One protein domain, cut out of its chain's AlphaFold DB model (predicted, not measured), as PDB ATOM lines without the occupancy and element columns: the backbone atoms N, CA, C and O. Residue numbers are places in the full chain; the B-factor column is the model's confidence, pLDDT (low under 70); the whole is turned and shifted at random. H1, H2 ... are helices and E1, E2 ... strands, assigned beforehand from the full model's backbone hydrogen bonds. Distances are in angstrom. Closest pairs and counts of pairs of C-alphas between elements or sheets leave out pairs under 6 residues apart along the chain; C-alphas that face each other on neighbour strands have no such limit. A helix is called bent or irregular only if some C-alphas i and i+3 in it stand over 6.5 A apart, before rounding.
ATOM      1  N   PRO A 619      42.784  50.066  21.279       81.31
ATOM      2  CA  PRO A 619      41.472  49.437  21.189       81.31
ATOM      3  C   PRO A 619      41.597  47.929  21.494       81.31
ATOM      4  O   PRO A 619      42.505  47.286  20.964       81.31
ATOM      5  N   PRO A 620      40.721  47.360  22.343       89.69
ATOM      6  CA  PRO A 620      40.724  45.930  22.652       89.69
ATOM      7  C   PRO A 620      40.477  45.100  21.384       89.69
ATOM      8  O   PRO A 620      39.760  45.541  20.483       89.69
ATOM      9  N   ILE A 621      41.048  43.896  21.316       91.50
ATOM     10  CA  ILE A 621      40.929  43.005  20.151       91.50
ATOM     11  C   ILE A 621      39.636  42.184  20.260       91.50
ATOM     12  O   ILE A 621      38.951  41.952  19.264       91.50
ATOM     13  N   ASN A 622      39.270  41.777  21.477       93.06
ATOM     14  CA  ASN A 622      38.041  41.048  21.788       93.06
ATOM     15  C   ASN A 622      37.345  41.575  23.072       93.06
ATOM     16  O   ASN A 622      37.856  42.448  23.777       93.06
ATOM     17  N   LEU A 623      36.135  41.078  23.363       90.56
ATOM     18  CA  LEU A 623      35.334  41.514  24.523       90.56
ATOM     19  C   LEU A 623      35.953  41.136  25.880       90.56
ATOM     20  O   LEU A 623      35.651  41.790  26.878       90.56
ATOM     21  N   GLU A 624      36.803  40.113  25.926       92.88
ATOM     22  CA  GLU A 624      37.499  39.691  27.139       92.88
ATOM     23  C   GLU A 624      38.671  40.622  27.453       92.88
ATOM     24  O   GLU A 624      38.795  41.055  28.595       92.88
ATOM     25  N   ASP A 625      39.436  41.070  26.450       92.06
ATOM     26  CA  ASP A 625      40.453  42.118  26.640       92.06
ATOM     27  C   ASP A 625      39.831  43.372  27.276       92.06
ATOM     28  O   ASP A 625      40.358  43.915  28.246       92.06
ATOM     29  N   LEU A 626      38.668  43.801  26.762       91.38
ATOM     30  CA  LEU A 626      37.898  44.942  27.271       91.38
ATOM     31  C   LEU A 626      37.458  44.751  28.733       91.38
ATOM     32  O   LEU A 626      37.427  45.715  29.499       91.38
ATOM     33  N   ARG A 627      37.118  43.524  29.142       92.81
ATOM     34  CA  ARG A 627      36.799  43.199  30.541       92.81
ATOM     35  C   ARG A 627      38.053  43.227  31.414       92.81
ATOM     36  O   ARG A 627      38.036  43.851  32.474       92.81
ATOM     37  N   LEU A 628      39.146  42.633  30.936       92.81
ATOM     38  CA  LEU A 628      40.446  42.544  31.611       92.81
ATOM     39  C   LEU A 628      41.155  43.899  31.782       92.81
ATOM     40  O   LEU A 628      42.085  43.989  32.590       92.81
ATOM     41  N   GLN A 629      40.701  44.965  31.108       90.94
ATOM     42  CA  GLN A 629      41.075  46.350  31.433       90.94
ATOM     43  C   GLN A 629      40.725  46.710  32.890       90.94
ATOM     44  O   GLN A 629      41.488  47.428  33.533       90.94
ATOM     45  N   CYS A 630      39.621  46.180  33.433       91.94
ATOM     46  CA  CYS A 630      39.204  46.409  34.815       91.94
ATOM     47  C   CYS A 630      39.929  45.463  35.789       91.94
ATOM     48  O   CYS A 630      39.777  44.243  35.703       91.94
ATOM     49  N   ALA A 631      40.639  46.018  36.778       92.88
ATOM     50  CA  ALA A 631      41.323  45.239  37.818       92.88
ATOM     51  C   ALA A 631      40.362  44.327  38.610       92.88
ATOM     52  O   ALA A 631      40.594  43.126  38.700       92.88
ATOM     53  N   GLN A 632      39.219  44.859  39.064       91.75
ATOM     54  CA  GLN A 632      38.207  44.077  39.792       91.75
ATOM     55  C   GLN A 632      37.660  42.904  38.968       91.75
ATOM     56  O   GLN A 632      37.365  41.848  39.526       91.75
ATOM     57  N   TYR A 633      37.540  43.056  37.643       92.19
ATOM     58  CA  TYR A 633      37.155  41.940  36.778       92.19
ATOM     59  C   TYR A 633      38.291  40.920  36.653       92.19
ATOM     60  O   TYR A 633      38.051  39.731  36.799       92.19
ATOM     61  N   ARG A 634      39.533  41.373  36.445       95.00
ATOM     62  CA  ARG A 634      40.721  40.509  36.339       95.00
ATOM     63  C   ARG A 634      40.964  39.656  37.591       95.00
ATOM     64  O   ARG A 634      41.452  38.541  37.476       95.00
ATOM     65  N   GLU A 635      40.627  40.177  38.768       93.81
ATOM     66  CA  GLU A 635      40.783  39.487  40.056       93.81
ATOM     67  C   GLU A 635      39.635  38.511  40.365       93.81
ATOM     68  O   GLU A 635      39.867  37.455  40.946       93.81
ATOM     69  N   SER A 636      38.394  38.854  39.993       92.69
ATOM     70  CA  SER A 636      37.189  38.098  40.392       92.69
ATOM     71  C   SER A 636      36.514  37.299  39.273       92.69
ATOM     72  O   SER A 636      35.609  36.515  39.553       92.69
ATOM     73  N   TYR A 637      36.877  37.555  38.012       91.44
ATOM     74  CA  TYR A 637      36.167  37.147  36.788       91.44
ATOM     75  C   TYR A 637      34.662  37.491  36.773       91.44
ATOM     76  O   TYR A 637      33.889  36.989  35.954       91.44
ATOM     77  N   SER A 638      34.235  38.398  37.657       91.12
ATOM     78  CA  SER A 638      32.842  38.782  37.853       91.12
ATOM     79  C   SER A 638      32.590  40.206  37.377       91.12
ATOM     80  O   SER A 638      33.279  41.148  37.763       91.12
ATOM     81  N   CYS A 639      31.540  40.392  36.576       91.44
ATOM     82  CA  CYS A 639      31.056  41.719  36.187       91.44
ATOM     83  C   CYS A 639      30.198  42.395  37.269       91.44
ATOM     84  O   CYS A 639      29.735  43.514  37.058       91.44
ATOM     85  N   PHE A 640      29.974  41.735  38.411       91.94
ATOM     86  CA  PHE A 640      28.995  42.118  39.432       91.94
ATOM     87  C   PHE A 640      29.509  43.220  40.384       91.94
ATOM     88  O   PHE A 640      29.468  43.096  41.606       91.94
ATOM     89  N   HIS A 641      30.041  44.300  39.807       91.88
ATOM     90  CA  HIS A 641      30.649  45.428  40.513       91.88
ATOM     91  C   HIS A 641      30.454  46.753  39.754       91.88
ATOM     92  O   HIS A 641      30.354  46.784  38.523       91.88
ATOM     93  N   VAL A 642      30.452  47.874  40.483       92.50
ATOM     94  CA  VAL A 642      30.470  49.222  39.889       92.50
ATOM     95  C   VAL A 642      31.916  49.699  39.768       92.50
ATOM     96  O   VAL A 642      32.652  49.693  40.749       92.50
ATOM     97  N   CYS A 643      32.318  50.136  38.576       91.94
ATOM     98  CA  CYS A 643      33.657  50.646  38.273       91.94
ATOM     99  C   CYS A 643      33.604  51.641  37.099       91.94
ATOM    100  O   CYS A 643      32.609  51.691  36.373       91.94
ATOM    101  N   GLU A 644      34.685  52.393  36.859       87.62
ATOM    102  CA  GLU A 644      34.756  53.340  35.730       87.62
ATOM    103  C   GLU A 644      34.793  52.659  34.345       87.62
ATOM    104  O   GLU A 644      34.402  53.269  33.354       87.62
ATOM    105  N   HIS A 645      35.132  51.364  34.275       90.25
ATOM    106  CA  HIS A 645      34.968  50.535  33.067       90.25
ATOM    107  C   HIS A 645      33.512  50.091  32.824       90.25
ATOM    108  O   HIS A 645      33.237  49.357  31.871       90.25
ATOM    109  N   LEU A 646      32.577  50.514  33.685       93.81
ATOM    110  CA  LEU A 646      31.139  50.265  33.584       93.81
ATOM    111  C   LEU A 646      30.750  48.777  33.539       93.81
ATOM    112  O   LEU A 646      29.706  48.470  32.979       93.81
ATOM    113  N   CYS A 647      31.531  47.849  34.109       93.06
ATOM    114  CA  CYS A 647      31.336  46.398  33.926       93.06
ATOM    115  C   CYS A 647      29.886  45.926  34.129       93.06
ATOM    116  O   CYS A 647      29.285  45.413  33.184       93.06
ATOM    117  N   TYR A 648      29.288  46.168  35.298       94.69
ATOM    118  CA  TYR A 648      27.899  45.776  35.560       94.69
ATOM    119  C   TYR A 648      26.874  46.490  34.663       94.69
ATOM    120  O   TYR A 648      25.853  45.920  34.283       94.69
ATOM    121  N   PHE A 649      27.134  47.739  34.265       95.44
ATOM    122  CA  PHE A 649      26.269  48.415  33.300       95.44
ATOM    123  C   PHE A 649      26.400  47.765  31.912       95.44
ATOM    124  O   PHE A 649      25.395  47.385  31.321       95.44
ATOM    125  N   ARG A 650      27.622  47.588  31.406       94.94
ATOM    126  CA  ARG A 650      27.939  47.078  30.068       94.94
ATOM    127  C   ARG A 650      27.320  45.707  29.800       94.94
ATOM    128  O   ARG A 650      26.576  45.581  28.833       94.94
ATOM    129  N   GLU A 651      27.581  44.706  30.643       93.88
ATOM    130  CA  GLU A 651      27.150  43.321  30.369       93.88
ATOM    131  C   GLU A 651      25.613  43.169  30.308       93.88
ATOM    132  O   GLU A 651      25.104  42.353  29.542       93.88
ATOM    133  N   PHE A 652      24.862  44.009  31.034       95.00
ATOM    134  CA  PHE A 652      23.392  43.989  31.080       95.00
ATOM    135  C   PHE A 652      22.716  44.998  30.120       95.00
ATOM    136  O   PHE A 652      21.491  44.999  29.958       95.00
ATOM    137  N   GLU A 653      23.478  45.863  29.440       95.38
ATOM    138  CA  GLU A 653      22.928  46.840  28.486       95.38
ATOM    139  C   GLU A 653      22.241  46.214  27.252       95.38
ATOM    140  O   GLU A 653      21.224  46.771  26.826       95.38
ATOM    141  N   PRO A 654      22.674  45.061  26.690       95.94
ATOM    142  CA  PRO A 654      21.968  44.415  25.583       95.94
ATOM    143  C   PRO A 654      20.492  44.122  25.881       95.94
ATOM    144  O   PRO A 654      19.615  44.483  25.093       95.94
ATOM    145  N   ALA A 655      20.199  43.547  27.049       94.75
ATOM    146  CA  ALA A 655      18.836  43.234  27.469       94.75
ATOM    147  C   ALA A 655      18.005  44.501  27.732       94.75
ATOM    148  O   ALA A 655      16.846  44.573  27.320       94.75
ATOM    149  N   ARG A 656      18.596  45.545  28.337       95.50
ATOM    150  CA  ARG A 656      17.927  46.849  28.504       95.50
ATOM    151  C   ARG A 656      17.611  47.525  27.167       95.50
ATOM    152  O   ARG A 656      16.563  48.158  27.045       95.50
ATOM    153  N   GLN A 657      18.472  47.388  26.157       95.38
ATOM    154  CA  GLN A 657      18.216  47.928  24.818       95.38
ATOM    155  C   GLN A 657      17.131  47.148  24.072       95.38
ATOM    156  O   GLN A 657      16.250  47.780  23.489       95.38
ATOM    157  N   LEU A 658      17.130  45.812  24.146       94.44
ATOM    158  CA  LEU A 658      16.058  44.982  23.584       94.44
ATOM    159  C   LEU A 658      14.706  45.311  24.241       94.44
ATOM    160  O   LEU A 658      13.741  45.634  23.549       94.44
ATOM    161  N   ARG A 659      14.667  45.402  25.577       95.06
ATOM    162  CA  ARG A 659      13.459  45.798  26.314       95.06
ATOM    163  C   ARG A 659      13.014  47.236  26.022       95.06
ATOM    164  O   ARG A 659      11.821  47.528  25.988       95.06
ATOM    165  N   SER A 660      13.952  48.140  25.735       95.00
ATOM    166  CA  SER A 660      13.635  49.493  25.261       95.00
ATOM    167  C   SER A 660      13.027  49.511  23.850       95.00
ATOM    168  O   SER A 660      12.323  50.466  23.519       95.00
ATOM    169  N   LEU A 661      13.281  48.494  23.018       94.25
ATOM    170  CA  LEU A 661      12.624  48.316  21.720       94.25
ATOM    171  C   LEU A 661      11.232  47.694  21.871       94.25
ATOM    172  O   LEU A 661      10.305  48.177  21.224       94.25
ATOM    173  N   GLU A 662      11.054  46.727  22.776       93.25
ATOM    174  CA  GLU A 662       9.735  46.198  23.168       93.25
ATOM    175  C   GLU A 662       8.786  47.316  23.629       93.25
ATOM    176  O   GLU A 662       7.711  47.496  23.052       93.25
ATOM    177  N   ASP A 663       9.215  48.137  24.599       93.88
ATOM    178  CA  ASP A 663       8.441  49.284  25.095       93.88
ATOM    179  C   ASP A 663       8.117  50.294  23.965       93.88
ATOM    180  O   ASP A 663       7.049  50.910  23.976       93.88
ATOM    181  N   ARG A 664       8.999  50.460  22.963       94.56
ATOM    182  CA  ARG A 664       8.779  51.355  21.807       94.56
ATOM    183  C   ARG A 664       7.799  50.784  20.778       94.56
ATOM    184  O   ARG A 664       6.943  51.529  20.310       94.56
ATOM    185  N   VAL A 665       7.890  49.495  20.441       93.56
ATOM    186  CA  VAL A 665       6.930  48.797  19.558       93.56
ATOM    187  C   VAL A 665       5.527  48.875  20.153       93.56
ATOM    188  O   VAL A 665       4.603  49.326  19.474       93.56
ATOM    189  N   ALA A 666       5.393  48.555  21.444       92.62
ATOM    190  CA  ALA A 666       4.129  48.655  22.166       92.62
ATOM    191  C   ALA A 666       3.588  50.098  22.199       92.62
ATOM    192  O   ALA A 666       2.419  50.324  21.890       92.62
ATOM    193  N   ALA A 667       4.433  51.093  22.501       94.19
ATOM    194  CA  ALA A 667       4.031  52.504  22.515       94.19
ATOM    195  C   ALA A 667       3.667  53.066  21.124       94.19
ATOM    196  O   ALA A 667       2.917  54.038  21.039       94.19
ATOM    197  N   ALA A 668       4.176  52.468  20.043       94.00
ATOM    198  CA  ALA A 668       3.822  52.810  18.667       94.00
ATOM    199  C   ALA A 668       2.582  52.059  18.138       94.00
ATOM    200  O   ALA A 668       2.160  52.319  17.014       94.00
ATOM    201  N   GLY A 669       2.008  51.128  18.912       93.88
ATOM    202  CA  GLY A 669       0.899  50.276  18.466       93.88
ATOM    203  C   GLY A 669       1.287  49.265  17.379       93.88
ATOM    204  O   GLY A 669       0.417  48.768  16.667       93.88
ATOM    205  N   LEU A 670       2.583  48.974  17.225       92.31
ATOM    206  CA  LEU A 670       3.084  47.981  16.276       92.31
ATOM    207  C   LEU A 670       2.896  46.560  16.845       92.31
ATOM    208  O   LEU A 670       2.998  46.372  18.060       92.31
ATOM    209  N   PRO A 671       2.630  45.542  16.003       90.31
ATOM    210  CA  PRO A 671       2.439  44.176  16.477       90.31
ATOM    211  C   PRO A 671       3.747  43.603  17.034       90.31
ATOM    212  O   PRO A 671       4.820  43.807  16.462       90.31
ATOM    213  N   ALA A 672       3.639  42.847  18.131       87.31
ATOM    214  CA  ALA A 672       4.785  42.267  18.833       87.31
ATOM    215  C   ALA A 672       5.662  41.377  17.934       87.31
ATOM    216  O   ALA A 672       6.872  41.346  18.127       87.31
ATOM    217  N   SER A 673       5.088  40.758  16.896       87.50
ATOM    218  CA  SER A 673       5.820  39.919  15.939       87.50
ATOM    219  C   SER A 673       6.884  40.652  15.113       87.50
ATOM    220  O   SER A 673       7.741  40.021  14.502       87.50
ATOM    221  N   ARG A 674       6.919  41.993  15.144       86.25
ATOM    222  CA  ARG A 674       8.068  42.779  14.650       86.25
ATOM    223  C   ARG A 674       9.340  42.620  15.503       86.25
ATOM    224  O   ARG A 674      10.359  43.213  15.159       86.25
ATOM    225  N   LEU A 675       9.269  41.872  16.606       87.94
ATOM    226  CA  LEU A 675      10.363  41.592  17.535       87.94
ATOM    227  C   LEU A 675      10.703  40.094  17.638       87.94
ATOM    228  O   LEU A 675      11.622  39.738  18.378       87.94
ATOM    229  N   ASP A 676       9.985  39.220  16.926       87.12
ATOM    230  CA  ASP A 676      10.169  37.773  17.041       87.12
ATOM    231  C   ASP A 676      11.589  37.372  16.605       87.12
ATOM    232  O   ASP A 676      12.070  37.737  15.533       87.12
ATOM    233  N   GLY A 677      12.289  36.650  17.483       87.50
ATOM    234  CA  GLY A 677      13.673  36.220  17.274       87.50
ATOM    235  C   GLY A 677      14.739  37.325  17.313       87.50
ATOM    236  O   GLY A 677      15.910  37.008  17.109       87.50
ATOM    237  N   LEU A 678      14.402  38.593  17.600       92.88
ATOM    238  CA  LEU A 678      15.426  39.632  17.761       92.88
ATOM    239  C   LEU A 678      16.338  39.328  18.958       92.88
ATOM    240  O   LEU A 678      15.875  38.990  20.048       92.88
ATOM    241  N   THR A 679      17.645  39.531  18.784       94.56
ATOM    242  CA  THR A 679      18.632  39.388  19.868       94.56
ATOM    243  C   THR A 679      19.545  40.605  19.960       94.56
ATOM    244  O   THR A 679      19.821  41.281  18.971       94.56
ATOM    245  N   ALA A 680      20.039  40.899  21.161       95.69
ATOM    246  CA  ALA A 680      20.974  41.991  21.413       95.69
ATOM    247  C   ALA A 680      22.292  41.433  21.957       95.69
ATOM    248  O   ALA A 680      22.282  40.546  22.811       95.69
ATOM    249  N   ARG A 681      23.427  41.950  21.479       94.50
ATOM    250  CA  ARG A 681      24.771  41.553  21.932       94.50
ATOM    251  C   ARG A 681      25.673  42.774  22.075       94.50
ATOM    252  O   ARG A 681      25.448  43.794  21.421       94.50
ATOM    253  N   LEU A 682      26.700  42.658  22.914       94.69
ATOM    254  CA  LEU A 682      27.826  43.589  22.899       94.69
ATOM    255  C   LEU A 682      28.659  43.374  21.633       94.69
ATOM    256  O   LEU A 682      28.860  42.239  21.201       94.69
ATOM    257  N   ALA A 683      29.164  44.465  21.074       91.75
ATOM    258  CA  ALA A 683      30.151  44.474  20.004       91.75
ATOM    259  C   ALA A 683      31.201  45.548  20.298       91.75
ATOM    260  O   ALA A 683      30.906  46.529  20.984       91.75
ATOM    261  N   LEU A 684      32.419  45.371  19.786       92.94
ATOM    262  CA  LEU A 684      33.491  46.349  19.954       92.94
ATOM    263  C   LEU A 684      33.334  47.553  19.017       92.94
ATOM    264  O   LEU A 684      32.761  47.453  17.932       92.94
ATOM    265  N   THR A 685      33.898  48.690  19.423       90.44
ATOM    266  CA  THR A 685      34.023  49.901  18.600       90.44
ATOM    267  C   THR A 685      35.469  50.387  18.576       90.44
ATOM    268  O   THR A 685      36.186  50.258  19.560       90.44
ATOM    269  N   GLN A 686      35.903  51.009  17.476       86.50
ATOM    270  CA  GLN A 686      37.270  51.550  17.346       86.50
ATOM    271  C   GLN A 686      37.540  52.786  18.228       86.50
ATOM    272  O   GLN A 686      38.686  53.196  18.384       86.50
ATOM    273  N   GLN A 687      36.495  53.399  18.788       84.69
ATOM    274  CA  GLN A 687      36.570  54.585  19.641       84.69
ATOM    275  C   GLN A 687      36.006  54.285  21.032       84.69
ATOM    276  O   GLN A 687      35.060  53.502  21.159       84.69
ATOM    277  N   HIS A 688      36.565  54.937  22.056       80.19
ATOM    278  CA  HIS A 688      36.107  54.878  23.448       80.19
ATOM    279  C   HIS A 688      34.588  55.169  23.549       80.19
ATOM    280  O   HIS A 688      34.138  56.161  22.974       80.19
ATOM    281  N   PRO A 689      33.781  54.361  24.272       86.56
ATOM    282  CA  PRO A 689      34.160  53.389  25.307       86.56
ATOM    283  C   PRO A 689      34.596  52.007  24.790       86.56
ATOM    284  O   PRO A 689      34.674  51.068  25.572       86.56
ATOM    285  N   TYR A 690      34.881  51.874  23.493       90.12
ATOM    286  CA  TYR A 690      35.295  50.642  22.813       90.12
ATOM    287  C   TYR A 690      34.230  49.536  22.751       90.12
ATOM    288  O   TYR A 690      34.524  48.431  22.303       90.12
ATOM    289  N   TRP A 691      32.980  49.831  23.116       93.38
ATOM    290  CA  TRP A 691      31.847  48.926  22.936       93.38
ATOM    291  C   TRP A 691      30.548  49.655  22.586       93.38
ATOM    292  O   TRP A 691      30.338  50.822  22.920       93.38
ATOM    293  N   CYS A 692      29.635  48.920  21.958       94.06
ATOM    294  CA  CYS A 692      28.239  49.296  21.766       94.06
ATOM    295  C   CYS A 692      27.325  48.060  21.881       94.06
ATOM    296  O   CYS A 692      27.796  46.928  21.995       94.06
ATOM    297  N   VAL A 693      26.007  48.275  21.850       95.94
ATOM    298  CA  VAL A 693      25.025  47.191  21.681       95.94
ATOM    299  C   VAL A 693      24.558  47.151  20.234       95.94
ATOM    300  O   VAL A 693      24.055  48.152  19.717       95.94
ATOM    301  N   ILE A 694      24.656  45.972  19.624       95.88
ATOM    302  CA  ILE A 694      24.121  45.673  18.296       95.88
ATOM    303  C   ILE A 694      22.917  44.738  18.428       95.88
ATOM    304  O   ILE A 694      22.952  43.742  19.156       95.88
ATOM    305  N   ILE A 695      21.851  45.076  17.705       95.88
ATOM    306  CA  ILE A 695      20.652  44.255  17.554       95.88
ATOM    307  C   ILE A 695      20.795  43.405  16.288       95.88
ATOM    308  O   ILE A 695      21.273  43.885  15.258       95.88
ATOM    309  N   HIS A 696      20.359  42.156  16.370       93.81
ATOM    310  CA  HIS A 696      20.339  41.185  15.283       93.81
ATOM    311  C   HIS A 696      18.907  40.684  15.092       93.81
ATOM    312  O   HIS A 696      18.147  40.632  16.063       93.81
ATOM    313  N   ASP A 697      18.546  40.309  13.867       92.31
ATOM    314  CA  ASP A 697      17.266  39.654  13.592       92.31
ATOM    315  C   ASP A 697      17.281  38.141  13.870       92.31
ATOM    316  O   ASP A 697      18.298  37.575  14.280       92.31
ATOM    317  N   ALA A 698      16.141  37.481  13.640       88.81
ATOM    318  CA  ALA A 698      15.977  36.037  13.813       88.81
ATOM    319  C   ALA A 698      16.918  35.188  12.932       88.81
ATOM    320  O   ALA A 698      17.191  34.037  13.263       88.81
ATOM    321  N   ALA A 699      17.434  35.747  11.831       87.75
ATOM    322  CA  ALA A 699      18.428  35.117  10.962       87.75
ATOM    323  C   ALA A 699      19.876  35.491  11.354       87.75
ATOM    324  O   ALA A 699      20.820  35.161  10.639       87.75
ATOM    325  N   GLY A 700      20.067  36.203  12.471       88.75
ATOM    326  CA  GLY A 700      21.364  36.678  12.948       88.75
ATOM    327  C   GLY A 700      21.923  37.881  12.182       88.75
ATOM    328  O   GLY A 700      23.059  38.282  12.443       88.75
ATOM    329  N   ARG A 701      21.164  38.485  11.255       90.62
ATOM    330  CA  ARG A 701      21.633  39.630  10.459       90.62
ATOM    331  C   ARG A 701      21.677  40.883  11.330       90.62
ATOM    332  O   ARG A 701      20.753  41.157  12.094       90.62
ATOM    333  N   VAL A 702      22.746  41.663  11.199       93.50
ATOM    334  CA  VAL A 702      22.966  42.895  11.969       93.50
ATOM    335  C   VAL A 702      21.969  43.984  11.546       93.50
ATOM    336  O   VAL A 702      22.056  44.519  10.444       93.50
ATOM    337  N   LEU A 703      21.070  44.371  12.457       93.38
ATOM    338  CA  LEU A 703      20.195  45.548  12.325       93.38
ATOM    339  C   LEU A 703      20.879  46.846  12.807       93.38
ATOM    340  O   LEU A 703      20.320  47.938  12.689       93.38
ATOM    341  N   GLY A 704      22.086  46.727  13.365       92.69
ATOM    342  CA  GLY A 704      22.885  47.831  13.888       92.69
ATOM    343  C   GLY A 704      22.487  48.248  15.311       92.69
ATOM    344  O   GLY A 704      21.862  47.477  16.047       92.69
ATOM    345  N   PRO A 705      22.863  49.464  15.745       93.25
ATOM    346  CA  PRO A 705      22.515  49.972  17.068       93.25
ATOM    347  C   PRO A 705      21.002  50.140  17.261       93.25
ATOM    348  O   PRO A 705      20.265  50.387  16.309       93.25
ATOM    349  N   SER A 706      20.548  50.135  18.517       91.81
ATOM    350  CA  SER A 706      19.141  50.313  18.949       91.81
ATOM    351  C   SER A 706      18.339  51.394  18.195       91.81
ATOM    352  O   SER A 706      17.150  51.218  17.935       91.81
ATOM    353  N   ARG A 707      18.960  52.513  17.792       92.81
ATOM    354  CA  ARG A 707      18.294  53.552  16.984       92.81
ATOM    355  C   ARG A 707      18.055  53.127  15.527       92.81
ATOM    356  O   ARG A 707      16.980  53.401  15.006       92.81
ATOM    357  N   GLN A 708      19.024  52.470  14.895       93.25
ATOM    358  CA  GLN A 708      18.935  51.982  13.517       93.25
ATOM    359  C   GLN A 708      17.975  50.792  13.426       93.25
ATOM    360  O   GLN A 708      17.061  50.808  12.605       93.25
ATOM    361  N   ALA A 709      18.095  49.835  14.352       93.81
ATOM    362  CA  ALA A 709      17.165  48.717  14.474       93.81
ATOM    363  C   ALA A 709      15.718  49.206  14.649       93.81
ATOM    364  O   ALA A 709      14.824  48.742  13.950       93.81
ATOM    365  N   TRP A 710      15.489  50.219  15.496       94.94
ATOM    366  CA  TRP A 710      14.177  50.862  15.630       94.94
ATOM    367  C   TRP A 710      13.649  51.440  14.307       94.94
ATOM    368  O   TRP A 710      12.479  51.247  13.991       94.94
ATOM    369  N   GLN A 711      14.489  52.100  13.505       94.25
ATOM    370  CA  GLN A 711      14.080  52.643  12.202       94.25
ATOM    371  C   GLN A 711      13.703  51.534  11.203       94.25
ATOM    372  O   GLN A 711      12.691  51.661  10.518       94.25
ATOM    373  N   LEU A 712      14.454  50.427  11.168       91.94
ATOM    374  CA  LEU A 712      14.157  49.258  10.324       91.94
ATOM    375  C   LEU A 712      12.873  48.531  10.768       91.94
ATOM    376  O   LEU A 712      12.074  48.111   9.931       91.94
ATOM    377  N   ILE A 713      12.635  48.437  12.081       90.69
ATOM    378  CA  ILE A 713      11.394  47.911  12.674       90.69
ATOM    379  C   ILE A 713      10.195  48.797  12.299       90.69
ATOM    380  O   ILE A 713       9.172  48.278  11.851       90.69
ATOM    381  N   GLN A 714      10.322  50.126  12.412       90.25
ATOM    382  CA  GLN A 714       9.276  51.076  12.006       90.25
ATOM    383  C   GLN A 714       8.984  51.034  10.500       90.25
ATOM    384  O   GLN A 714       7.825  51.138  10.107       90.25
ATOM    385  N   ALA A 715      10.010  50.858   9.663       88.12
ATOM    386  CA  ALA A 715       9.863  50.687   8.217       88.12
ATOM    387  C   ALA A 715       9.296  49.307   7.818       88.12
ATOM    388  O   ALA A 715       9.041  49.067   6.643       88.12
ATOM    389  N   GLY A 716       9.127  48.384   8.774       81.75
ATOM    390  CA  GLY A 716       8.689  47.008   8.530       81.75
ATOM    391  C   GLY A 716       9.752  46.089   7.914       81.75
ATOM    392  O   GLY A 716       9.477  44.910   7.711       81.75
ATOM    393  N   GLN A 717      10.961  46.596   7.672       69.00
ATOM    394  CA  GLN A 717      12.053  45.910   6.970       69.00
ATOM    395  C   GLN A 717      12.765  44.851   7.827       69.00
ATOM    396  O   GLN A 717      13.460  43.993   7.296       69.00
ATOM    397  N   ALA A 718      12.586  44.883   9.150       59.47
ATOM    398  CA  ALA A 718      13.243  43.961  10.082       59.47
ATOM    399  C   ALA A 718      12.653  42.530  10.122       59.47
ATOM    400  O   ALA A 718      13.180  41.702  10.858       59.47
TER     401      ALA A 718
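This is residues 619 to 718 of the 888 residues of the protein "Hypothetical protein" of Polarella glacialis (UniProt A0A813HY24). A small antiparallel sheet, E1 E2 E3 in that order, has the long helix H3 and the shorter H5 over one face, in two layers. H1 and H2 form a small head at one end of the long axis, and H4 sits near the other end. The printed part has 100 residues, with five named helices and three strands in the order H1 H2 H3 H4 E1 E2 E3 H5, a mixed class. It is only just loose, close to compact, with a radius of gyration of the C-alphas of 15.3 A and spans of 46 by 23 by 21 A.

H1, residues 623 to 628, and H2, residues 631 to 636, only just touch, only at the corner, with 3 pairs of C-alphas within 8 A, closest Leu 628 and Arg 634 at 5.2 A. H3, residues 647 to 667, is irregular, C-alphas 651 and 654 being 7.1 A apart, with a kink of 45 degrees near residue 654. Its residues 662 to 666 touch H4, residues 672 to 675; the closest C-alphas, of Val 665 and Ala 672, are 6.9 A apart. E1, residues 679 to 684, and E2, residues 691 to 696, form a hairpin, with N 681 and O 694 3.0 A apart. E2 and E3, residues 702 to 705, form another, with N 695 and O 704 2.9 A apart. H3 lies over E1 and E2 at a height over the sheet of 9.1 A. H5, residues 706 to 714, lies over E3 at 8.8 A, on the same face. H3, with residues 657 to 661 alone, touches H5 at a shallow tilt of 21 degrees, the same way; the closest C-alphas, of Gln 657 and Ser 706, are 6.4 A apart. Every O i to N i+4 pair is within hydrogen-bond range in H1, H2 and H5, against 14 of 17 in H3; H4 is too short for such a pair.

H1 begins at C-alpha 623, (35.334, 41.514, 24.523). H3 is 30.2 A long, E1 16.4 A, E2 15.8 A and H5 12.1 A, ending at C-alpha 714, (9.276, 51.076, 12.006).

The two C-alphas farthest apart, of Glu 635 and Gly 669, are 46.6 A apart. The printed part has no cut and no long link. Residues 717 to 718 have pLDDT under 70.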